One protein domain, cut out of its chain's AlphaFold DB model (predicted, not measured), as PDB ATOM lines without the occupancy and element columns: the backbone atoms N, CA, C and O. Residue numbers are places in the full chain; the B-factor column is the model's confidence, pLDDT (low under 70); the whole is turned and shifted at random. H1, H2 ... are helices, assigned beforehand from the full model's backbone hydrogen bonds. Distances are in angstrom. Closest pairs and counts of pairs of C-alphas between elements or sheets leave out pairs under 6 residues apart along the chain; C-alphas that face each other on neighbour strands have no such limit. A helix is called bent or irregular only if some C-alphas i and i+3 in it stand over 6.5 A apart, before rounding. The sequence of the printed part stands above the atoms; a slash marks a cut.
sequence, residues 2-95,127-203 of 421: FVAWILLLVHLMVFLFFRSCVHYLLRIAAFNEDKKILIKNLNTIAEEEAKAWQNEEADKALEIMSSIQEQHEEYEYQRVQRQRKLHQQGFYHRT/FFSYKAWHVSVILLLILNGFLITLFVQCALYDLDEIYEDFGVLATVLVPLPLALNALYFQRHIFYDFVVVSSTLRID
ATOM      1  N   PHE A   2      21.877 132.115 263.494       79.69
ATOM      2  CA  PHE A   2      22.268 131.878 262.085       79.69
ATOM      3  C   PHE A   2      21.340 130.935 261.302       79.69
ATOM      4  O   PHE A   2      20.989 131.226 260.165       79.69
ATOM      5  N   VAL A   3      20.869 129.852 261.928       82.38
ATOM      6  CA  VAL A   3      19.967 128.876 261.292       82.38
ATOM      7  C   VAL A   3      18.622 129.494 260.875       82.38
ATOM      8  O   VAL A   3      18.139 129.199 259.787       82.38
ATOM      9  N   ALA A   4      18.038 130.394 261.677       83.31
ATOM     10  CA  ALA A   4      16.764 131.047 261.346       83.31
ATOM     11  C   ALA A   4      16.906 132.025 260.166       83.31
ATOM     12  O   ALA A   4      16.029 132.102 259.308       83.31
ATOM     13  N   TRP A   5      18.042 132.722 260.086       85.94
ATOM     14  CA  TRP A   5      18.372 133.614 258.971       85.94
ATOM     15  C   TRP A   5      18.685 132.849 257.681       85.94
ATOM     16  O   TRP A   5      18.249 133.260 256.608       85.94
ATOM     17  N   ILE A   6      19.368 131.704 257.774       88.19
ATOM     18  CA  ILE A   6      19.555 130.796 256.633       88.19
ATOM     19  C   ILE A   6      18.196 130.273 256.157       88.19
ATOM     20  O   ILE A   6      17.920 130.296 254.960       88.19
ATOM     21  N   LEU A   7      17.315 129.867 257.078       86.88
ATOM     22  CA  LEU A   7      15.975 129.405 256.727       86.88
ATOM     23  C   LEU A   7      15.147 130.506 256.044       86.88
ATOM     24  O   LEU A   7      14.458 130.213 255.070       86.88
ATOM     25  N   LEU A   8      15.246 131.757 256.508       87.50
ATOM     26  CA  LEU A   8      14.630 132.924 255.862       87.50
ATOM     27  C   LEU A   8      15.135 133.116 254.429       87.50
ATOM     28  O   LEU A   8      14.336 133.326 253.518       87.50
ATOM     29  N   LEU A   9      16.444 132.989 254.204       88.69
ATOM     30  CA  LEU A   9      17.024 133.088 252.865       88.69
ATOM     31  C   LEU A   9      16.512 131.971 251.945       88.69
ATOM     32  O   LEU A   9      16.177 132.234 250.791       88.69
ATOM     33  N   VAL A  10      16.389 130.743 252.454       87.94
ATOM     34  CA  VAL A  10      15.811 129.624 251.694       87.94
ATOM     35  C   VAL A  10      14.337 129.886 251.362       87.94
ATOM     36  O   VAL A  10      13.951 129.710 250.209       87.94
ATOM     37  N   HIS A  11      13.526 130.369 252.312       85.50
ATOM     38  CA  HIS A  11      12.129 130.749 252.052       85.50
ATOM     39  C   HIS A  11      12.029 131.841 250.985       85.50
ATOM     40  O   HIS A  11      11.210 131.733 250.077       85.50
ATOM     41  N   LEU A  12      12.891 132.860 251.043       86.75
ATOM     42  CA  LEU A  12      12.936 133.923 250.041       86.75
ATOM     43  C   LEU A  12      13.265 133.375 248.645       86.75
ATOM     44  O   LEU A  12      12.602 133.738 247.677       86.75
ATOM     45  N   MET A  13      14.252 132.482 248.534       86.44
ATOM     46  CA  MET A  13      14.623 131.859 247.257       86.44
ATOM     47  C   MET A  13      13.484 131.014 246.679       86.44
ATOM     48  O   MET A  13      13.166 131.132 245.497       86.44
ATOM     49  N   VAL A  14      12.833 130.203 247.518       84.88
ATOM     50  CA  VAL A  14      11.682 129.378 247.123       84.88
ATOM     51  C   VAL A  14      10.494 130.251 246.707       84.88
ATOM     52  O   VAL A  14       9.866 129.991 245.684       84.88
ATOM     53  N   PHE A  15      10.223 131.326 247.446       84.38
ATOM     54  CA  PHE A  15       9.186 132.295 247.107       84.38
ATOM     55  C   PHE A  15       9.442 132.962 245.747       84.38
ATOM     56  O   PHE A  15       8.553 132.992 244.898       84.38
ATOM     57  N   LEU A  16      10.661 133.450 245.499       83.62
ATOM     58  CA  LEU A  16      11.022 134.061 244.214       83.62
ATOM     59  C   LEU A  16      10.922 133.067 243.054       83.62
ATOM     60  O   LEU A  16      10.510 133.447 241.956       83.62
ATOM     61  N   PHE A  17      11.262 131.799 243.293       82.69
ATOM     62  CA  PHE A  17      11.100 130.739 242.308       82.69
ATOM     63  C   PHE A  17       9.625 130.518 241.951       82.69
ATOM     64  O   PHE A  17       9.273 130.634 240.778       82.69
ATOM     65  N   PHE A  18       8.745 130.291 242.933       78.94
ATOM     66  CA  PHE A  18       7.317 130.093 242.660       78.94
ATOM     67  C   PHE A  18       6.675 131.312 242.007       78.94
ATOM     68  O   PHE A  18       5.936 131.168 241.036       78.94
ATOM     69  N   ARG A  19       7.033 132.520 242.449       82.25
ATOM     70  CA  ARG A  19       6.570 133.755 241.819       82.25
ATOM     71  C   ARG A  19       7.028 133.854 240.360       82.25
ATOM     72  O   ARG A  19       6.250 134.259 239.499       82.25
ATOM     73  N   SER A  20       8.258 133.437 240.060       79.81
ATOM     74  CA  SER A  20       8.765 133.367 238.683       79.81
ATOM     75  C   SER A  20       8.005 132.333 237.849       79.81
ATOM     76  O   SER A  20       7.692 132.605 236.694       79.81
ATOM     77  N   CYS A  21       7.646 131.182 238.430       73.62
ATOM     78  CA  CYS A  21       6.797 130.187 237.774       73.62
ATOM     79  C   CYS A  21       5.392 130.730 237.483       73.62
ATOM     80  O   CYS A  21       4.901 130.553 236.374       73.62
ATOM     81  N   VAL A  22       4.768 131.437 238.430       75.69
ATOM     82  CA  VAL A  22       3.458 132.078 238.226       75.69
ATOM     83  C   VAL A  22       3.537 133.129 237.118       75.69
ATOM     84  O   VAL A  22       2.714 133.121 236.210       75.69
ATOM     85  N   HIS A  23       4.554 133.996 237.123       77.31
ATOM     86  CA  HIS A  23       4.746 134.969 236.040       77.31
ATOM     87  C   HIS A  23       5.012 134.304 234.686       77.31
ATOM     88  O   HIS A  23       4.568 134.811 233.658       77.31
ATOM     89  N   TYR A  24       5.715 133.170 234.670       75.50
ATOM     90  CA  TYR A  24       5.929 132.387 233.459       75.50
ATOM     91  C   TYR A  24       4.618 131.786 232.931       75.50
ATOM     92  O   TYR A  24       4.334 131.921 231.743       75.50
ATOM     93  N   LEU A  25       3.787 131.216 233.811       71.50
ATOM     94  CA  LEU A  25       2.447 130.726 233.467       71.50
ATOM     95  C   LEU A  25       1.554 131.849 232.935       71.50
ATOM     96  O   LEU A  25       0.934 131.691 231.889       71.50
ATOM     97  N   LEU A  26       1.545 133.003 233.602       72.19
ATOM     98  CA  LEU A  26       0.798 134.180 233.160       72.19
ATOM     99  C   LEU A  26       1.265 134.648 231.777       72.19
ATOM    100  O   LEU A  26       0.441 134.904 230.904       72.19
ATOM    101  N   ARG A  27       2.579 134.696 231.535       72.88
ATOM    102  CA  ARG A  27       3.126 135.063 230.221       72.88
ATOM    103  C   ARG A  27       2.704 134.075 229.127       72.88
ATOM    104  O   ARG A  27       2.433 134.513 228.013       72.88
ATOM    105  N   ILE A  28       2.658 132.775 229.427       67.25
ATOM    106  CA  ILE A  28       2.164 131.757 228.485       67.25
ATOM    107  C   ILE A  28       0.670 131.943 228.218       67.25
ATOM    108  O   ILE A  28       0.256 131.880 227.067       67.25
ATOM    109  N   ALA A  29      -0.116 132.269 229.244       64.12
ATOM    110  CA  ALA A  29      -1.534 132.611 229.129       64.12
ATOM    111  C   ALA A  29      -1.788 133.989 228.469       64.12
ATOM    112  O   ALA A  29      -2.832 134.601 228.677       64.12
ATOM    113  N   ALA A  30      -0.818 134.508 227.706       64.38
ATOM    114  CA  ALA A  30      -0.834 135.798 227.016       64.38
ATOM    115  C   ALA A  30      -1.047 137.035 227.915       64.38
ATOM    116  O   ALA A  30      -1.313 138.133 227.408       64.38
ATOM    117  N   PHE A  31      -0.875 136.901 229.235       65.00
ATOM    118  CA  PHE A  31      -0.931 138.021 230.165       65.00
ATOM    119  C   PHE A  31       0.300 138.916 229.982       65.00
ATOM    120  O   PHE A  31       1.446 138.463 230.043       65.00
ATOM    121  N   ASN A  32       0.062 140.208 229.769       73.06
ATOM    122  CA  ASN A  32       1.102 141.219 229.628       73.06
ATOM    123  C   ASN A  32       0.810 142.391 230.576       73.06
ATOM    124  O   ASN A  32      -0.346 142.772 230.747       73.06
ATOM    125  N   GLU A  33       1.850 142.962 231.188       70.25
ATOM    126  CA  GLU A  33       1.731 144.100 232.115       70.25
ATOM    127  C   GLU A  33       1.226 145.366 231.399       70.25
ATOM    128  O   GLU A  33       0.517 146.190 231.984       70.25
ATOM    129  N   ASP A  34       1.508 145.486 230.099       79.44
ATOM    130  CA  ASP A  34       0.971 146.552 229.262       79.44
ATOM    131  C   ASP A  34      -0.519 146.341 228.979       79.44
ATOM    132  O   ASP A  34      -0.908 145.548 228.118       79.44
ATOM    133  N   LYS A  35      -1.365 147.152 229.628       77.94
ATOM    134  CA  LYS A  35      -2.834 147.116 229.480       77.94
ATOM    135  C   LYS A  35      -3.305 147.117 228.019       77.94
ATOM    136  O   LYS A  35      -4.298 146.476 227.694       77.94
ATOM    137  N   LYS A  36      -2.604 147.823 227.124       78.50
ATOM    138  CA  LYS A  36      -2.946 147.876 225.690       78.50
ATOM    139  C   LYS A  36      -2.679 146.552 224.970       78.50
ATOM    140  O   LYS A  36      -3.469 146.163 224.118       78.50
ATOM    141  N   ILE A  37      -1.582 145.876 225.308       78.88
ATOM    142  CA  ILE A  37      -1.219 144.583 224.716       78.88
ATOM    143  C   ILE A  37      -2.087 143.480 225.324       78.88
ATOM    144  O   ILE A  37      -2.559 142.621 224.594       78.88
ATOM    145  N   LEU A  38      -2.389 143.565 226.624       79.88
ATOM    146  CA  LEU A  38      -3.315 142.658 227.298       79.88
ATOM    147  C   LEU A  38      -4.709 142.680 226.665       79.88
ATOM    148  O   LEU A  38      -5.230 141.628 226.328       79.88
ATOM    149  N   ILE A  39      -5.294 143.864 226.449       81.50
ATOM    150  CA  ILE A  39      -6.612 143.980 225.798       81.50
ATOM    151  C   ILE A  39      -6.569 143.411 224.378       81.50
ATOM    152  O   ILE A  39      -7.505 142.739 223.963       81.50
ATOM    153  N   LYS A  40      -5.478 143.645 223.638       85.62
ATOM    154  CA  LYS A  40      -5.313 143.077 222.298       85.62
ATOM    155  C   LYS A  40      -5.274 141.546 222.343       85.62
ATOM    156  O   LYS A  40      -6.003 140.924 221.588       85.62
ATOM    157  N   ASN A  41      -4.479 140.964 223.240       83.19
ATOM    158  CA  ASN A  41      -4.371 139.515 223.403       83.19
ATOM    159  C   ASN A  41      -5.699 138.896 223.854       83.19
ATOM    160  O   ASN A  41      -6.109 137.891 223.292       83.19
ATOM    161  N   LEU A  42      -6.394 139.517 224.812       83.62
ATOM    162  CA  LEU A  42      -7.711 139.066 225.266       83.62
ATOM    163  C   LEU A  42      -8.757 139.143 224.153       83.62
ATOM    164  O   LEU A  42      -9.563 138.234 224.035       83.62
ATOM    165  N   ASN A  43      -8.730 140.183 223.315       84.44
ATOM    166  CA  ASN A  43      -9.617 140.259 222.153       84.44
ATOM    167  C   ASN A  43      -9.289 139.178 221.120       84.44
ATOM    168  O   ASN A  43     -10.205 138.589 220.566       84.44
ATOM    169  N   THR A  44      -8.007 138.893 220.876       85.56
ATOM    170  CA  THR A  44      -7.604 137.802 219.979       85.56
ATOM    171  C   THR A  44      -8.036 136.444 220.527       85.56
ATOM    172  O   THR A  44      -8.602 135.663 219.775       85.56
ATOM    173  N   ILE A  45      -7.870 136.194 221.830       82.06
ATOM    174  CA  ILE A  45      -8.372 134.978 222.487       82.06
ATOM    175  C   ILE A  45      -9.896 134.915 222.392       82.06
ATOM    176  O   ILE A  45     -10.422 133.879 222.030       82.06
ATOM    177  N   ALA A  46     -10.612 136.013 222.638       81.06
ATOM    178  CA  ALA A  46     -12.068 136.039 222.523       81.06
ATOM    179  C   ALA A  46     -12.549 135.778 221.083       81.06
ATOM    180  O   ALA A  46     -13.566 135.121 220.887       81.06
ATOM    181  N   GLU A  47     -11.831 136.267 220.068       83.50
ATOM    182  CA  GLU A  47     -12.108 135.959 218.659       83.50
ATOM    183  C   GLU A  47     -11.794 134.492 218.324       83.50
ATOM    184  O   GLU A  47     -12.568 133.848 217.616       83.50
ATOM    185  N   GLU A  48     -10.689 133.952 218.843       78.44
ATOM    186  CA  GLU A  48     -10.312 132.544 218.697       78.44
ATOM    187  C   GLU A  48     -11.303 131.614 219.406       78.44
ATOM    188  O   GLU A  48     -11.727 130.638 218.800       78.44
ATOM    189  N   GLU A  49     -11.741 131.947 220.620       74.25
ATOM    190  CA  GLU A  49     -12.767 131.232 221.383       74.25
ATOM    191  C   GLU A  49     -14.135 131.342 220.710       74.25
ATOM    192  O   GLU A  49     -14.814 130.334 220.570       74.25
ATOM    193  N   ALA A  50     -14.539 132.515 220.210       76.25
ATOM    194  CA  ALA A  50     -15.796 132.660 219.472       76.25
ATOM    195  C   ALA A  50     -15.790 131.849 218.167       76.25
ATOM    196  O   ALA A  50     -16.809 131.280 217.770       76.25
ATOM    197  N   LYS A  51     -14.635 131.770 217.497       74.75
ATOM    198  CA  LYS A  51     -14.453 130.940 216.306       74.75
ATOM    199  C   LYS A  51     -14.383 129.453 216.654       74.75
ATOM    200  O   LYS A  51     -14.915 128.653 215.890       74.75
ATOM    201  N   ALA A  52     -13.725 129.080 217.750       64.44
ATOM    202  CA  ALA A  52     -13.671 127.708 218.242       64.44
ATOM    203  C   ALA A  52     -15.075 127.247 218.614       64.44
ATOM    204  O   ALA A  52     -15.527 126.261 218.064       64.44
ATOM    205  N   TRP A  53     -15.816 128.050 219.375       63.12
ATOM    206  CA  TRP A  53     -17.230 127.848 219.659       63.12
ATOM    207  C   TRP A  53     -18.016 127.579 218.377       63.12
ATOM    208  O   TRP A  53     -18.579 126.520 218.216       63.12
ATOM    209  N   GLN A  54     -17.959 128.442 217.363       60.66
ATOM    210  CA  GLN A  54     -18.721 128.208 216.124       60.66
ATOM    211  C   GLN A  54     -18.338 126.943 215.327       60.66
ATOM    212  O   GLN A  54     -19.115 126.529 214.466       60.66
ATOM    213  N   ASN A  55     -17.154 126.366 215.553       58.66
ATOM    214  CA  ASN A  55     -16.600 125.275 214.744       58.66
ATOM    215  C   ASN A  55     -16.304 123.990 215.540       58.66
ATOM    216  O   ASN A  55     -15.885 122.995 214.943       58.66
ATOM    217  N   GLU A  56     -16.449 123.999 216.864       60.16
ATOM    218  CA  GLU A  56     -16.119 122.877 217.734       60.16
ATOM    219  C   GLU A  56     -17.379 122.084 218.040       60.16
ATOM    220  O   GLU A  56     -18.205 122.436 218.871       60.16
ATOM    221  N   GLU A  57     -17.537 120.994 217.309       64.94
ATOM    222  CA  GLU A  57     -18.663 120.087 217.443       64.94
ATOM    223  C   GLU A  57     -18.619 119.405 218.821       64.94
ATOM    224  O   GLU A  57     -17.560 118.939 219.246       64.94
ATOM    225  N   ALA A  58     -19.754 119.332 219.528       61.88
ATOM    226  CA  ALA A  58     -19.818 118.774 220.888       61.88
ATOM    227  C   ALA A  58     -19.259 117.337 220.967       61.88
ATOM    228  O   ALA A  58     -18.614 116.972 221.949       61.88
ATOM    229  N   ASP A  59     -19.429 116.557 219.896       59.56
ATOM    230  CA  ASP A  59     -18.851 115.217 219.744       59.56
ATOM    231  C   ASP A  59     -17.323 115.232 219.677       59.56
ATOM    232  O   ASP A  59     -16.663 114.397 220.293       59.56
ATOM    233  N   LYS A  60     -16.748 116.209 218.973       66.00
ATOM    234  CA  LYS A  60     -15.298 116.375 218.856       66.00
ATOM    235  C   LYS A  60     -14.691 116.828 220.183       66.00
ATOM    236  O   LYS A  60     -13.628 116.343 220.560       66.00
ATOM    237  N   ALA A  61     -15.375 117.707 220.915       68.75
ATOM    238  CA  ALA A  61     -14.971 118.092 222.265       68.75
ATOM    239  C   ALA A  61     -14.999 116.883 223.219       68.75
ATOM    240  O   ALA A  61     -14.045 116.667 223.965       68.75
ATOM    241  N   LEU A  62     -16.048 116.054 223.153       69.19
ATOM    242  CA  LEU A  62     -16.171 114.837 223.959       69.19
ATOM    243  C   LEU A  62     -15.097 113.800 223.604       69.19
ATOM    244  O   LEU A  62     -14.499 113.212 224.502       69.19
ATOM    245  N   GLU A  63     -14.797 113.615 222.318       72.62
ATOM    246  CA  GLU A  63     -13.712 112.751 221.845       72.62
ATOM    247  C   GLU A  63     -12.350 113.225 222.372       72.62
ATOM    248  O   GLU A  63     -11.584 112.433 222.925       72.62
ATOM    249  N   ILE A  64     -12.065 114.529 222.279       72.12
ATOM    250  CA  ILE A  64     -10.830 115.116 222.809       72.12
ATOM    251  C   ILE A  64     -10.757 114.909 224.325       72.12
ATOM    252  O   ILE A  64      -9.746 114.409 224.816       72.12
ATOM    253  N   MET A  65     -11.813 115.229 225.073       67.12
ATOM    254  CA  MET A  65     -11.820 115.062 226.529       67.12
ATOM    255  C   MET A  65     -11.665 113.594 226.950       67.12
ATOM    256  O   MET A  65     -10.871 113.302 227.846       67.12
ATOM    257  N   SER A  66     -12.344 112.668 226.266       68.12
ATOM    258  CA  SER A  66     -12.202 111.227 226.490       68.12
ATOM    259  C   SER A  66     -10.779 110.750 226.188       68.12
ATOM    260  O   SER A  66     -10.226 109.964 226.951       68.12
ATOM    261  N   SER A  67     -10.154 111.248 225.116       75.19
ATOM    262  CA  SER A  67      -8.772 110.895 224.770       75.19
ATOM    263  C   SER A  67      -7.763 111.404 225.809       75.19
ATOM    264  O   SER A  67      -6.827 110.689 226.169       75.19
ATOM    265  N   ILE A  68      -7.976 112.611 226.352       70.50
ATOM    266  CA  ILE A  68      -7.156 113.180 227.432       70.50
ATOM    267  C   ILE A  68      -7.300 112.330 228.697       70.50
ATOM    268  O   ILE A  68      -6.303 112.035 229.362       70.50
ATOM    269  N   GLN A  69      -8.532 111.939 229.030       70.62
ATOM    270  CA  GLN A  69      -8.819 111.097 230.183       70.62
ATOM    271  C   GLN A  69      -8.132 109.732 230.052       70.62
ATOM    272  O   GLN A  69      -7.389 109.347 230.953       70.62
ATOM    273  N   GLU A  70      -8.297 109.046 228.917       74.94
ATOM    274  CA  GLU A  70      -7.680 107.740 228.657       74.94
ATOM    275  C   GLU A  70      -6.148 107.812 228.746       74.94
ATOM    276  O   GLU A  70      -5.522 107.001 229.431       74.94
ATOM    277  N   GLN A  71      -5.531 108.838 228.148       71.56
ATOM    278  CA  GLN A  71      -4.082 109.043 228.241       71.56
ATOM    279  C   GLN A  71      -3.606 109.268 229.682       71.56
ATOM    280  O   GLN A  71      -2.534 108.790 230.068       71.56
ATOM    281  N   HIS A  72      -4.378 109.994 230.494       65.88
ATOM    282  CA  HIS A  72      -4.024 110.233 231.889       65.88
ATOM    283  C   HIS A  72      -4.198 108.976 232.754       65.88
ATOM    284  O   HIS A  72      -3.344 108.679 233.596       65.88
ATOM    285  N   GLU A  73      -5.271 108.217 232.531       69.81
ATOM    286  CA  GLU A  73      -5.534 106.944 233.205       69.81
ATOM    287  C   GLU A  73      -4.462 105.903 232.870       69.81
ATOM    288  O   GLU A  73      -3.927 105.256 233.775       69.81
ATOM    289  N   GLU A  74      -4.070 105.792 231.598       75.25
ATOM    290  CA  GLU A  74      -2.994 104.898 231.174       75.25
ATOM    291  C   GLU A  74      -1.667 105.289 231.837       75.25
ATOM    292  O   GLU A  74      -0.920 104.434 232.329       75.25
ATOM    293  N   TYR A  75      -1.381 106.589 231.927       68.12
ATOM    294  CA  TYR A  75      -0.177 107.088 232.577       68.12
ATOM    295  C   TYR A  75      -0.129 106.754 234.080       68.12
ATOM    296  O   TYR A  75       0.888 106.244 234.574       68.12
ATOM    297  N   GLU A  76      -1.217 106.984 234.821       66.75
ATOM    298  CA  GLU A  76      -1.304 106.603 236.238       66.75
ATOM    299  C   GLU A  76      -1.250 105.070 236.403       66.75
ATOM    300  O   GLU A  76      -0.544 104.566 237.286       66.75
ATOM    301  N   TYR A  77      -1.872 104.300 235.505       71.06
ATOM    302  CA  TYR A  77      -1.796 102.839 235.511       71.06
ATOM    303  C   TYR A  77      -0.362 102.328 235.305       71.06
ATOM    304  O   TYR A  77       0.133 101.509 236.090       71.06
ATOM    305  N   GLN A  78       0.361 102.854 234.311       72.38
ATOM    306  CA  GLN A  78       1.767 102.519 234.065       72.38
ATOM    307  C   GLN A  78       2.662 102.882 235.258       72.38
ATOM    308  O   GLN A  78       3.619 102.159 235.574       72.38
ATOM    309  N   ARG A  79       2.366 103.988 235.947       71.06
ATOM    310  CA  ARG A  79       3.079 104.414 237.155       71.06
ATOM    311  C   ARG A  79       2.839 103.454 238.321       71.06
ATOM    312  O   ARG A  79       3.809 103.035 238.960       71.06
ATOM    313  N   VAL A  80       1.590 103.063 238.576       71.00
ATOM    314  CA  VAL A  80       1.239 102.085 239.620       71.00
ATOM    315  C   VAL A  80       1.854 100.722 239.310       71.00
ATOM    316  O   VAL A  80       2.426 100.090 240.200       71.00
ATOM    317  N   GLN A  81       1.830 100.284 238.049       76.31
ATOM    318  CA  GLN A  81       2.509  99.058 237.638       76.31
ATOM    319  C   GLN A  81       4.020  99.129 237.868       76.31
ATOM    320  O   GLN A  81       4.594  98.177 238.397       76.31
ATOM    321  N   ARG A  82       4.684 100.240 237.516       73.31
ATOM    322  CA  ARG A  82       6.117 100.431 237.798       73.31
ATOM    323  C   ARG A  82       6.412 100.395 239.294       73.31
ATOM    324  O   ARG A  82       7.365  99.737 239.694       73.31
ATOM    325  N   GLN A  83       5.586 101.028 240.126       68.38
ATOM    326  CA  GLN A  83       5.743 100.974 241.583       68.38
ATOM    327  C   GLN A  83       5.534  99.564 242.143       68.38
ATOM    328  O   GLN A  83       6.321  99.127 242.980       68.38
ATOM    329  N   ARG A  84       4.540  98.815 241.648       73.00
ATOM    330  CA  ARG A  84       4.328  97.406 242.021       73.00
ATOM    331  C   ARG A  84       5.497  96.523 241.596       73.00
ATOM    332  O   ARG A  84       5.958  95.720 242.403       73.00
ATOM    333  N   LYS A  85       6.021  96.712 240.378       75.12
ATOM    334  CA  LYS A  85       7.220  96.015 239.887       75.12
ATOM    335  C   LYS A  85       8.433  96.338 240.756       75.12
ATOM    336  O   LYS A  85       9.107  95.412 241.174       75.12
ATOM    337  N   LEU A  86       8.660  97.605 241.110       66.50
ATOM    338  CA  LEU A  86       9.743  98.024 242.011       66.50
ATOM    339  C   LEU A  86       9.575  97.496 243.441       66.50
ATOM    340  O   LEU A  86      10.566  97.137 244.061       66.50
ATOM    341  N   HIS A  87       8.354  97.407 243.972       62.16
ATOM    342  CA  HIS A  87       8.097  96.788 245.279       62.16
ATOM    343  C   HIS A  87       8.333  95.274 245.251       62.16
ATOM    344  O   HIS A  87       8.937  94.737 246.177       62.16
ATOM    345  N   GLN A  88       7.925  94.589 244.177       62.12
ATOM    346  CA  GLN A  88       8.254  93.179 243.969       62.12
ATOM    347  C   GLN A  88       9.772  92.991 243.829       62.12
ATOM    348  O   GLN A  88      10.347  92.158 244.522       62.12
ATOM    349  N   GLN A  89      10.453  93.822 243.033       58.00
ATOM    350  CA  GLN A  89      11.912  93.787 242.862       58.00
ATOM    351  C   GLN A  89      12.676  94.163 244.137       58.00
ATOM    352  O   GLN A  89      13.700  93.559 244.429       58.00
ATOM    353  N   GLY A  90      12.175  95.112 244.931       53.12
ATOM    354  CA  GLY A  90      12.732  95.503 246.226       53.12
ATOM    355  C   GLY A  90      12.637  94.388 247.270       53.12
ATOM    356  O   GLY A  90      13.521  94.263 248.118       53.12
ATOM    357  N   PHE A  91      11.630  93.516 247.157       50.22
ATOM    358  CA  PHE A  91      11.542  92.291 247.950       50.22
ATOM    359  C   PHE A  91      12.641  91.283 247.560       50.22
ATOM    360  O   PHE A  91      13.285  90.720 248.442       50.22
ATOM    361  N   TYR A  92      12.947  91.144 246.263       48.09
ATOM    362  CA  TYR A  92      14.076  90.331 245.772       48.09
ATOM    363  C   TYR A  92      15.458  90.972 246.030       48.09
ATOM    364  O   TYR A  92      16.451  90.266 246.215       48.09
ATOM    365  N   HIS A  93      15.554  92.304 246.105       45.00
ATOM    366  CA  HIS A  93      16.814  92.995 246.400       45.00
ATOM    367  C   HIS A  93      17.179  92.981 247.886       45.00
ATOM    368  O   HIS A  93      18.365  93.029 248.207       45.00
ATOM    369  N   ARG A  94      16.211  92.830 248.802       45.41
ATOM    370  CA  ARG A  94      16.511  92.638 250.232       45.41
ATOM    371  C   ARG A  94      17.209  91.300 250.501       45.41
ATOM    372  O   ARG A  94      18.007  91.224 251.427       45.41
ATOM    373  N   THR A  95      16.980  90.290 249.657       47.25
ATOM    374  CA  THR A  95      17.728  89.019 249.671       47.25
ATOM    375  C   THR A  95      19.052  89.078 248.899       47.25
ATOM    376  O   THR A  95      19.951  88.288 249.173       47.25
ATOM    377  N   PHE A 127      12.639 121.962 235.704       48.38
ATOM    378  CA  PHE A 127      12.775 122.047 237.180       48.38
ATOM    379  C   PHE A 127      11.510 121.961 238.063       48.38
ATOM    380  O   PHE A 127      11.651 121.958 239.291       48.38
ATOM    381  N   PHE A 128      10.298 121.799 237.525       53.66
ATOM    382  CA  PHE A 128       9.110 121.594 238.364       53.66
ATOM    383  C   PHE A 128       8.741 120.108 238.497       53.66
ATOM    384  O   PHE A 128       8.003 119.558 237.690       53.66
ATOM    385  N   SER A 129       9.232 119.439 239.547       62.00
ATOM    386  CA  SER A 129       8.678 118.142 239.965       62.00
ATOM    387  C   SER A 129       7.698 118.356 241.115       62.00
ATOM    388  O   SER A 129       8.113 118.675 242.229       62.00
ATOM    389  N   TYR A 130       6.402 118.164 240.854       64.44
ATOM    390  CA  TYR A 130       5.329 118.355 241.840       64.44
ATOM    391  C   TYR A 130       5.597 117.612 243.155       64.44
ATOM    392  O   TYR A 130       5.467 118.186 244.229       64.44
ATOM    393  N   LYS A 131       6.047 116.353 243.085       64.00
ATOM    394  CA  LYS A 131       6.335 115.539 244.277       64.00
ATOM    395  C   LYS A 131       7.494 116.109 245.088       64.00
ATOM    396  O   LYS A 131       7.416 116.149 246.311       64.00
ATOM    397  N   ALA A 132       8.553 116.564 244.417       70.75
ATOM    398  CA  ALA A 132       9.710 117.143 245.086       70.75
ATOM    399  C   ALA A 132       9.370 118.499 245.717       70.75
ATOM    400  O   ALA A 132       9.761 118.750 246.852       70.75
ATOM    401  N   TRP A 133       8.602 119.343 245.024       81.00
ATOM    402  CA  TRP A 133       8.184 120.646 245.538       81.00
ATOM    403  C   TRP A 133       7.136 120.536 246.643       81.00
ATOM    404  O   TRP A 133       7.281 121.217 247.650       81.00
ATOM    405  N   HIS A 134       6.165 119.625 246.532       79.44
ATOM    406  CA  HIS A 134       5.235 119.313 247.618       79.44
ATOM    407  C   HIS A 134       5.996 118.874 248.876       79.44
ATOM    408  O   HIS A 134       5.790 119.422 249.954       79.44
ATOM    409  N   VAL A 135       6.938 117.930 248.743       80.75
ATOM    410  CA  VAL A 135       7.791 117.501 249.864       80.75
ATOM    411  C   VAL A 135       8.638 118.660 250.393       80.75
ATOM    412  O   VAL A 135       8.734 118.823 251.604       80.75
ATOM    413  N   SER A 136       9.214 119.481 249.514       81.31
ATOM    414  CA  SER A 136      10.041 120.633 249.888       81.31
ATOM    415  C   SER A 136       9.250 121.678 250.682       81.31
ATOM    416  O   SER A 136       9.694 122.074 251.753       81.31
ATOM    417  N   VAL A 137       8.056 122.069 250.223       85.19
ATOM    418  CA  VAL A 137       7.180 123.046 250.898       85.19
ATOM    419  C   VAL A 137       6.723 122.520 252.262       85.19
ATOM    420  O   VAL A 137       6.813 123.232 253.261       85.19
ATOM    421  N   ILE A 138       6.312 121.249 252.338       83.69
ATOM    422  CA  ILE A 138       5.928 120.615 253.608       83.69
ATOM    423  C   ILE A 138       7.125 120.505 254.562       83.69
ATOM    424  O   ILE A 138       6.988 120.796 255.749       83.69
ATOM    425  N   LEU A 139       8.312 120.146 254.070       86.06
ATOM    426  CA  LEU A 139       9.538 120.116 254.873       86.06
ATOM    427  C   LEU A 139       9.889 121.511 255.400       86.06
ATOM    428  O   LEU A 139      10.246 121.647 256.569       86.06
ATOM    429  N   LEU A 140       9.755 122.544 254.565       85.81
ATOM    430  CA  LEU A 140       9.966 123.941 254.941       85.81
ATOM    431  C   LEU A 140       9.024 124.353 256.082       85.81
ATOM    432  O   LEU A 140       9.452 124.999 257.038       85.81
ATOM    433  N   LEU A 141       7.757 123.931 256.005       87.00
ATOM    434  CA  LEU A 141       6.750 124.140 257.045       87.00
ATOM    435  C   LEU A 141       7.086 123.435 258.347       87.00
ATOM    436  O   LEU A 141       7.062 124.074 259.399       87.00
ATOM    437  N   ILE A 142       7.435 122.154 258.277       88.19
ATOM    438  CA  ILE A 142       7.808 121.374 259.455       88.19
ATOM    439  C   ILE A 142       9.047 121.981 260.115       88.19
ATOM    440  O   ILE A 142       9.060 122.172 261.328       88.19
ATOM    441  N   LEU A 143      10.066 122.346 259.332       86.88
ATOM    442  CA  LEU A 143      11.298 122.936 259.847       86.88
ATOM    443  C   LEU A 143      11.052 124.314 260.480       86.88
ATOM    444  O   LEU A 143      11.594 124.600 261.546       86.88
ATOM    445  N   ASN A 144      10.208 125.149 259.869       86.88
ATOM    446  CA  ASN A 144       9.836 126.443 260.438       86.88
ATOM    447  C   ASN A 144       9.034 126.282 261.742       86.88
ATOM    448  O   ASN A 144       9.336 126.944 262.732       86.88
ATOM    449  N   GLY A 145       8.069 125.356 261.776       87.56
ATOM    450  CA  GLY A 145       7.321 125.020 262.990       87.56
ATOM    451  C   GLY A 145       8.234 124.502 264.104       87.56
ATOM    452  O   GLY A 145       8.154 124.972 265.237       87.56
ATOM    453  N   PHE A 146       9.170 123.615 263.765       89.44
ATOM    454  CA  PHE A 146      10.165 123.091 264.697       89.44
ATOM    455  C   PHE A 146      11.040 124.203 265.292       89.44
ATOM    456  O   PHE A 146      11.194 124.279 266.512       89.44
ATOM    457  N   LEU A 147      11.560 125.121 264.471       86.12
ATOM    458  CA  LEU A 147      12.363 126.239 264.974       86.12
ATOM    459  C   LEU A 147      11.566 127.198 265.867       86.12
ATOM    460  O   LEU A 147      12.124 127.710 266.834       86.12
ATOM    461  N   ILE A 148      10.278 127.418 265.589       86.81
ATOM    462  CA  ILE A 148       9.405 128.212 266.467       86.81
ATOM    463  C   ILE A 148       9.227 127.508 267.810       86.81
ATOM    464  O   ILE A 148       9.371 128.145 268.850       86.81
ATOM    465  N   THR A 149       8.974 126.196 267.812       88.50
ATOM    466  CA  THR A 149       8.854 125.441 269.068       88.50
ATOM    467  C   THR A 149      10.149 125.457 269.874       88.50
ATOM    468  O   THR A 149      10.095 125.690 271.079       88.50
ATOM    469  N   LEU A 150      11.312 125.318 269.223       87.31
ATOM    470  CA  LEU A 150      12.610 125.456 269.885       87.31
ATOM    471  C   LEU A 150      12.841 126.872 270.417       87.31
ATOM    472  O   LEU A 150      13.375 127.028 271.508       87.31
ATOM    473  N   PHE A 151      12.429 127.911 269.687       85.00
ATOM    474  CA  PHE A 151      12.529 129.288 270.168       85.00
ATOM    475  C   PHE A 151      11.682 129.502 271.430       85.00
ATOM    476  O   PHE A 151      12.178 130.036 272.418       85.00
ATOM    477  N   VAL A 152      10.435 129.022 271.430       85.44
ATOM    478  CA  VAL A 152       9.537 129.131 272.590       85.44
ATOM    479  C   VAL A 152      10.067 128.338 273.786       85.44
ATOM    480  O   VAL A 152      10.005 128.820 274.911       85.44
ATOM    481  N   GLN A 153      10.600 127.137 273.560       83.50
ATOM    482  CA  GLN A 153      11.093 126.277 274.639       83.50
ATOM    483  C   GLN A 153      12.449 126.717 275.198       83.50
ATOM    484  O   GLN A 153      12.654 126.613 276.403       83.50
ATOM    485  N   CYS A 154      13.371 127.180 274.350       79.12
ATOM    486  CA  CYS A 154      14.761 127.415 274.745       79.12
ATOM    487  C   CYS A 154      15.127 128.890 274.915       79.12
ATOM    488  O   CYS A 154      16.053 129.173 275.652       79.12
ATOM    489  N   ALA A 155      14.478 129.818 274.208       74.25
ATOM    490  CA  ALA A 155      14.916 131.217 274.169       74.25
ATOM    491  C   ALA A 155      13.899 132.195 274.762       74.25
ATOM    492  O   ALA A 155      14.278 133.302 275.118       74.25
ATOM    493  N   LEU A 156      12.620 131.819 274.871       78.06
ATOM    494  CA  LEU A 156      11.586 132.697 275.428       78.06
ATOM    495  C   LEU A 156      11.785 132.955 276.929       78.06
ATOM    496  O   LEU A 156      11.492 134.050 277.394       78.06
ATOM    497  N   TYR A 157      12.277 131.956 277.667       75.00
ATOM    498  CA  TYR A 157      12.534 132.073 279.104       75.00
ATOM    499  C   TYR A 157      13.797 132.889 279.408       75.00
ATOM    500  O   TYR A 157      13.786 133.677 280.346       75.00
ATOM    501  N   ASP A 158      14.822 132.782 278.561       71.88
ATOM    502  CA  ASP A 158      16.096 133.505 278.709       71.88
ATOM    503  C   ASP A 158      16.078 134.877 277.997       71.88
ATOM    504  O   ASP A 158      17.082 135.585 277.925       71.88
ATOM    505  N   LEU A 159      14.931 135.269 277.428       70.12
ATOM    506  CA  LEU A 159      14.802 136.474 276.605       70.12
ATOM    507  C   LEU A 159      14.975 137.769 277.415       70.12
ATOM    508  O   LEU A 159      15.401 138.777 276.852       70.12
ATOM    509  N   ASP A 160      14.635 137.731 278.707       69.56
ATOM    510  CA  ASP A 160      14.728 138.866 279.635       69.56
ATOM    511  C   ASP A 160      16.195 139.153 280.006       69.56
ATOM    512  O   ASP A 160      16.639 140.298 279.995       69.56
ATOM    513  N   GLU A 161      16.995 138.100 280.192       69.31
ATOM    514  CA  GLU A 161      18.441 138.196 280.433       69.31
ATOM    515  C   GLU A 161      19.178 138.702 279.175       69.31
ATOM    516  O   GLU A 161      20.020 139.595 279.238       69.31
ATOM    517  N   ILE A 162      18.766 138.234 277.988       67.12
ATOM    518  CA  ILE A 162      19.272 138.735 276.697       67.12
ATOM    519  C   ILE A 162      18.876 140.205 276.460       67.12
ATOM    520  O   ILE A 162      19.620 140.950 275.814       67.12
ATOM    521  N   TYR A 163      17.709 140.628 276.952       71.81
ATOM    522  CA  TYR A 163      17.246 142.012 276.858       71.81
ATOM    523  C   TYR A 163      18.087 142.956 277.722       71.81
ATOM    524  O   TYR A 163      18.414 144.052 277.259       71.81
ATOM    525  N   GLU A 164      18.483 142.531 278.925       72.19
ATOM    526  CA  GLU A 164      19.379 143.317 279.778       72.19
ATOM    527  C   GLU A 164      20.793 143.443 279.186       72.19
ATOM    528  O   GLU A 164      21.355 144.539 279.189       72.19
ATOM    529  N   ASP A 165      21.337 142.371 278.596       73.50
ATOM    530  CA  ASP A 165      22.719 142.351 278.093       73.50
ATOM    531  C   ASP A 165      22.906 142.987 276.700       73.50
ATOM    532  O   ASP A 165      23.923 143.631 276.428       73.50
ATOM    533  N   PHE A 166      21.946 142.808 275.784       69.81
ATOM    534  CA  PHE A 166      22.079 143.212 274.372       69.81
ATOM    535  C   PHE A 166      21.029 144.237 273.911       69.81
ATOM    536  O   PHE A 166      21.113 144.751 272.787       69.81
ATOM    537  N   GLY A 167      20.058 144.566 274.766       77.81
ATOM    538  CA  GLY A 167      19.017 145.556 274.509       77.81
ATOM    539  C   GLY A 167      17.921 145.110 273.531       77.81
ATOM    540  O   GLY A 167      17.952 144.039 272.923       77.81
ATOM    541  N   VAL A 168      16.952 146.011 273.321       78.44
ATOM    542  CA  VAL A 168      15.725 145.808 272.516       78.44
ATOM    543  C   VAL A 168      16.009 145.246 271.112       78.44
ATOM    544  O   VAL A 168      15.229 144.458 270.577       78.44
ATOM    545  N   LEU A 169      17.122 145.655 270.488       76.81
ATOM    546  CA  LEU A 169      17.436 145.303 269.102       76.81
ATOM    547  C   LEU A 169      17.668 143.795 268.929       76.81
ATOM    548  O   LEU A 169      17.131 143.204 267.992       76.81
ATOM    549  N   ALA A 170      18.434 143.167 269.825       74.50
ATOM    550  CA  ALA A 170      18.703 141.734 269.759       74.50
ATOM    551  C   ALA A 170      17.431 140.924 270.045       74.50
ATOM    552  O   ALA A 170      17.107 139.999 269.300       74.50
ATOM    553  N   THR A 171      16.655 141.347 271.046       79.25
ATOM    554  CA  THR A 171      15.379 140.735 271.438       79.25
ATOM    555  C   THR A 171      14.361 140.701 270.296       79.25
ATOM    556  O   THR A 171      13.621 139.730 270.172       79.25
ATOM    557  N   VAL A 172      14.343 141.713 269.419       81.44
ATOM    558  CA  VAL A 172      13.463 141.745 268.235       81.44
ATOM    559  C   VAL A 172      14.059 140.974 267.052       81.44
ATOM    560  O   VAL A 172      13.336 140.280 266.337       81.44
ATOM    561  N   LEU A 173      15.375 141.049 266.839       82.88
ATOM    562  CA  LEU A 173      16.048 140.436 265.687       82.88
ATOM    563  C   LEU A 173      16.052 138.894 265.733       82.88
ATOM    564  O   LEU A 173      16.167 138.248 264.690       82.88
ATOM    565  N   VAL A 174      15.923 138.297 266.922       79.19
ATOM    566  CA  VAL A 174      15.851 136.838 267.116       79.19
ATOM    567  C   VAL A 174      14.520 136.233 266.622       79.19
ATOM    568  O   VAL A 174      14.583 135.319 265.793       79.19
ATOM    569  N   PRO A 175      13.328 136.698 267.055       83.81
ATOM    570  CA  PRO A 175      12.044 136.162 266.593       83.81
ATOM    571  C   PRO A 175      11.637 136.645 265.195       83.81
ATOM    572  O   PRO A 175      10.870 135.962 264.517       83.81
ATOM    573  N   LEU A 176      12.144 137.795 264.734       84.50
ATOM    574  CA  LEU A 176      11.764 138.405 263.455       84.50
ATOM    575  C   LEU A 176      11.824 137.453 262.238       84.50
ATOM    576  O   LEU A 176      10.811 137.337 261.543       84.50
ATOM    577  N   PRO A 177      12.939 136.750 261.947       85.44
ATOM    578  CA  PRO A 177      13.005 135.847 260.795       85.44
ATOM    579  C   PRO A 177      12.006 134.684 260.895       85.44
ATOM    580  O   PRO A 177      11.457 134.267 259.878       85.44
ATOM    581  N   LEU A 178      11.725 134.186 262.104       85.38
ATOM    582  CA  LEU A 178      10.763 133.102 262.334       85.38
ATOM    583  C   LEU A 178       9.328 133.574 262.071       85.38
ATOM    584  O   LEU A 178       8.564 132.893 261.386       85.38
ATOM    585  N   ALA A 179       8.986 134.769 262.558       85.69
ATOM    586  CA  ALA A 179       7.681 135.380 262.334       85.69
ATOM    587  C   ALA A 179       7.444 135.690 260.846       85.69
ATOM    588  O   ALA A 179       6.387 135.358 260.309       85.69
ATOM    589  N   LEU A 180       8.440 136.261 260.156       86.44
ATOM    590  CA  LEU A 180       8.363 136.534 258.717       86.44
ATOM    591  C   LEU A 180       8.215 135.249 257.896       86.44
ATOM    592  O   LEU A 180       7.389 135.199 256.982       86.44
ATOM    593  N   ASN A 181       8.961 134.197 258.244       87.38
ATOM    594  CA  ASN A 181       8.827 132.897 257.592       87.38
ATOM    595  C   ASN A 181       7.431 132.310 257.787       87.38
ATOM    596  O   ASN A 181       6.827 131.879 256.810       87.38
ATOM    597  N   ALA A 182       6.895 132.330 259.010       84.12
ATOM    598  CA  ALA A 182       5.608 131.712 259.325       84.12
ATOM    599  C   ALA A 182       4.401 132.465 258.762       84.12
ATOM    600  O   ALA A 182       3.490 131.842 258.222       84.12
ATOM    601  N   LEU A 183       4.376 133.790 258.902       84.44
ATOM    602  CA  LEU A 183       3.186 134.585 258.595       84.44
ATOM    603  C   LEU A 183       3.163 135.066 257.146       84.44
ATOM    604  O   LEU A 183       2.100 135.095 256.524       84.44
ATOM    605  N   TYR A 184       4.324 135.445 256.606       86.25
ATOM    606  CA  TYR A 184       4.416 136.028 255.273       86.25
ATOM    607  C   TYR A 184       4.841 134.984 254.240       86.25
ATOM    608  O   TYR A 184       4.030 134.584 253.402       86.25
ATOM    609  N   PHE A 185       6.086 134.504 254.308       85.31
ATOM    610  CA  PHE A 185       6.637 133.663 253.243       85.31
ATOM    611  C   PHE A 185       5.898 132.341 253.106       85.31
ATOM    612  O   PHE A 185       5.550 131.971 251.991       85.31
ATOM    613  N   GLN A 186       5.593 131.666 254.214       83.81
ATOM    614  CA  GLN A 186       4.904 130.382 254.168       83.81
ATOM    615  C   GLN A 186       3.547 130.489 253.467       83.81
ATOM    616  O   GLN A 186       3.266 129.731 252.546       83.81
ATOM    617  N   ARG A 187       2.720 131.474 253.843       84.38
ATOM    618  CA  ARG A 187       1.397 131.671 253.236       84.38
ATOM    619  C   ARG A 187       1.492 131.897 251.727       84.38
ATOM    620  O   ARG A 187       0.721 131.312 250.973       84.38
ATOM    621  N   HIS A 188       2.431 132.736 251.299       82.88
ATOM    622  CA  HIS A 188       2.623 133.045 249.886       82.88
ATOM    623  C   HIS A 188       3.183 131.859 249.097       82.88
ATOM    624  O   HIS A 188       2.665 131.554 248.029       82.88
ATOM    625  N   ILE A 189       4.166 131.144 249.647       82.38
ATOM    626  CA  ILE A 189       4.727 129.931 249.039       82.38
ATOM    627  C   ILE A 189       3.636 128.876 248.834       82.38
ATOM    628  O   ILE A 189       3.555 128.304 247.752       82.38
ATOM    629  N   PHE A 190       2.776 128.640 249.832       81.00
ATOM    630  CA  PHE A 190       1.663 127.697 249.700       81.00
ATOM    631  C   PHE A 190       0.647 128.140 248.650       81.00
ATOM    632  O   PHE A 190       0.233 127.320 247.839       81.00
ATOM    633  N   TYR A 191       0.256 129.416 248.650       83.19
ATOM    634  CA  TYR A 191      -0.699 129.931 247.672       83.19
ATOM    635  C   TYR A 191      -0.161 129.811 246.241       83.19
ATOM    636  O   TYR A 191      -0.821 129.222 245.387       83.19
ATOM    637  N   ASP A 192       1.059 130.294 245.997       80.00
ATOM    638  CA  ASP A 192       1.686 130.241 244.676       80.00
ATOM    639  C   ASP A 192       1.919 128.784 244.238       80.00
ATOM    640  O   ASP A 192       1.678 128.442 243.082       80.00
ATOM    641  N   PHE A 193       2.306 127.892 245.160       78.75
ATOM    642  CA  PHE A 193       2.418 126.455 244.890       78.75
ATOM    643  C   PHE A 193       1.074 125.828 244.505       78.75
ATOM    644  O   PHE A 193       1.023 125.088 243.524       78.75
ATOM    645  N   VAL A 194      -0.007 126.124 245.237       76.62
ATOM    646  CA  VAL A 194      -1.345 125.590 244.942       76.62
ATOM    647  C   VAL A 194      -1.806 126.056 243.569       76.62
ATOM    648  O   VAL A 194      -2.172 125.207 242.763       76.62
ATOM    649  N   VAL A 195      -1.699 127.352 243.262       76.44
ATOM    650  CA  VAL A 195      -2.079 127.908 241.952       76.44
ATOM    651  C   VAL A 195      -1.307 127.222 240.826       76.44
ATOM    652  O   VAL A 195      -1.911 126.681 239.901       76.44
ATOM    653  N   VAL A 196       0.023 127.152 240.939       73.56
ATOM    654  CA  VAL A 196       0.873 126.474 239.949       73.56
ATOM    655  C   VAL A 196       0.487 124.997 239.819       73.56
ATOM    656  O   VAL A 196       0.394 124.482 238.708       73.56
ATOM    657  N   SER A 197       0.220 124.311 240.933       66.38
ATOM    658  CA  SER A 197      -0.167 122.899 240.916       66.38
ATOM    659  C   SER A 197      -1.536 122.663 240.277       66.38
ATOM    660  O   SER A 197      -1.663 121.727 239.495       66.38
ATOM    661  N   SER A 198      -2.522 123.532 240.529       65.19
ATOM    662  CA  SER A 198      -3.861 123.438 239.940       65.19
ATOM    663  C   SER A 198      -3.873 123.753 238.448       65.19
ATOM    664  O   SER A 198      -4.638 123.156 237.704       65.19
ATOM    665  N   THR A 199      -3.007 124.659 237.987       67.69
ATOM    666  CA  THR A 199      -2.902 124.986 236.558       67.69
ATOM    667  C   THR A 199      -2.141 123.911 235.779       67.69
ATOM    668  O   THR A 199      -2.398 123.713 234.598       67.69
ATOM    669  N   LEU A 200      -1.199 123.210 236.421       62.88
ATOM    670  CA  LEU A 200      -0.348 122.211 235.762       62.88
ATOM    671  C   LEU A 200      -0.841 120.770 235.889       62.88
ATOM    672  O   LEU A 200      -0.423 119.919 235.105       62.88
ATOM    673  N   ARG A 201      -1.692 120.462 236.872       59.53
ATOM    674  CA  ARG A 201      -2.349 119.159 236.990       59.53
ATOM    675  C   ARG A 201      -3.854 119.332 236.914       59.53
ATOM    676  O   ARG A 201      -4.479 119.800 237.859       59.53
ATOM    677  N   ILE A 202      -4.414 118.849 235.815       58.75
ATOM    678  CA  ILE A 202      -5.817 118.459 235.761       58.75
ATOM    679  C   ILE A 202      -5.931 117.171 236.583       58.75
ATOM    680  O   ILE A 202      -5.178 116.220 236.355       58.75
ATOM    681  N   ASP A 203      -6.800 117.174 237.591       59.50
ATOM    682  CA  ASP A 203      -7.110 115.970 238.356       59.50
ATOM    683  C   ASP A 203      -7.953 115.042 237.474       59.50
ATOM    684  O   ASP A 203      -9.004 115.433 236.970       59.50
TER     685      ASP A 203
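What this domain is: This is residues 2 to 95 and 127 to 203 of the 421 residues of the protein "EF-hand domain-containing protein" of Phytophthora infestans (strain T30-4) (UniProt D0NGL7). Picture a slender body of three helices side by side, H6 with H1 and H4 along it, and a wide, open V of two helices, H2 and H3, leading off from one end. The corner of the V is at residues 56 and 57, and residues 46 to 67 and 73 to 95 stick out free of the rest; at the other end of the body H4 leads into the short, irregular H5, which folds the chain back into H6. The printed part has 171 residues with six named helices, in order H1 to H6, and no named strand: the class is all helix. The whole is extended, with a radius of gyration of the C-alphas of 24.6 A, and flat in outline, spanning 76 by 65 by 21 A.

How they stand to each other: Start with H1, residues 2 to 28. It touches H6, residues 176 to 200, at a shallow tilt of 28 degrees, the same way; their closest C-alphas, of Phe 15 and Ile 189, are 5.4 A apart. H6 touches H4, residues 130 to 154, at a shallow tilt of 16 degrees, opposite ways, closest at the C-alphas of Ile 148 and Leu 178, 6.5 A apart. H1 and H4 only just touch, with 3 pairs of C-alphas within 8 A, through residues 4 to 11 of H1 and 140 to 147 of H4 alone; the closest, of Ala 4 and Leu 147, are 7.5 A apart. H1, H4 and H6 form an up and down bundle, each running against the one before it. H2, residues 35 to 55, and H3, residues 58 to 95, touch no helix. H5, residues 159 to 173, is apart from H1 and H4, and meets H6 only through their link. In H1, H2 and H4 every O i to N i+4 pair is within hydrogen-bond range; in H3 33 of 34 are, in H5 7 of 11 and in H6 18 of 21.

Where its parts are: Find C-alpha 2 at (22.268, 131.878, 262.085); from there H1 runs 39.2 A to C-alpha 28. H2 covers 29.7 A, and H3, the longest, runs 55.9 A to C-alpha 95 at (17.728, 89.019, 249.671). H4 spans 35.4 A. H5 is irregular: C-alphas 165 and 168 are 9.6 A apart. H6 runs 34.3 A to C-alpha 200 at (-0.348, 122.211, 235.762), with a kink of 29 degrees near residue 186; it is neither bent nor irregular, but only just: C-alphas 182 and 185 are 6.5 A apart.

The domain as a whole: The C-alphas farthest apart, of Glu 57 and Asp 165, are 76.7 A from each other. Residues 96 to 126 are not printed, and C-alphas 95 and 127 are 35.7 A apart across this cut. Of the links that are printed whole, H1 to H2 is short and the others are tight. The model's mean pLDDT over the printed part is 75.1; look for values under 70 at 48 residues, among them 52 to 62, 86 to 95, 127 to 131 and 197 to 203.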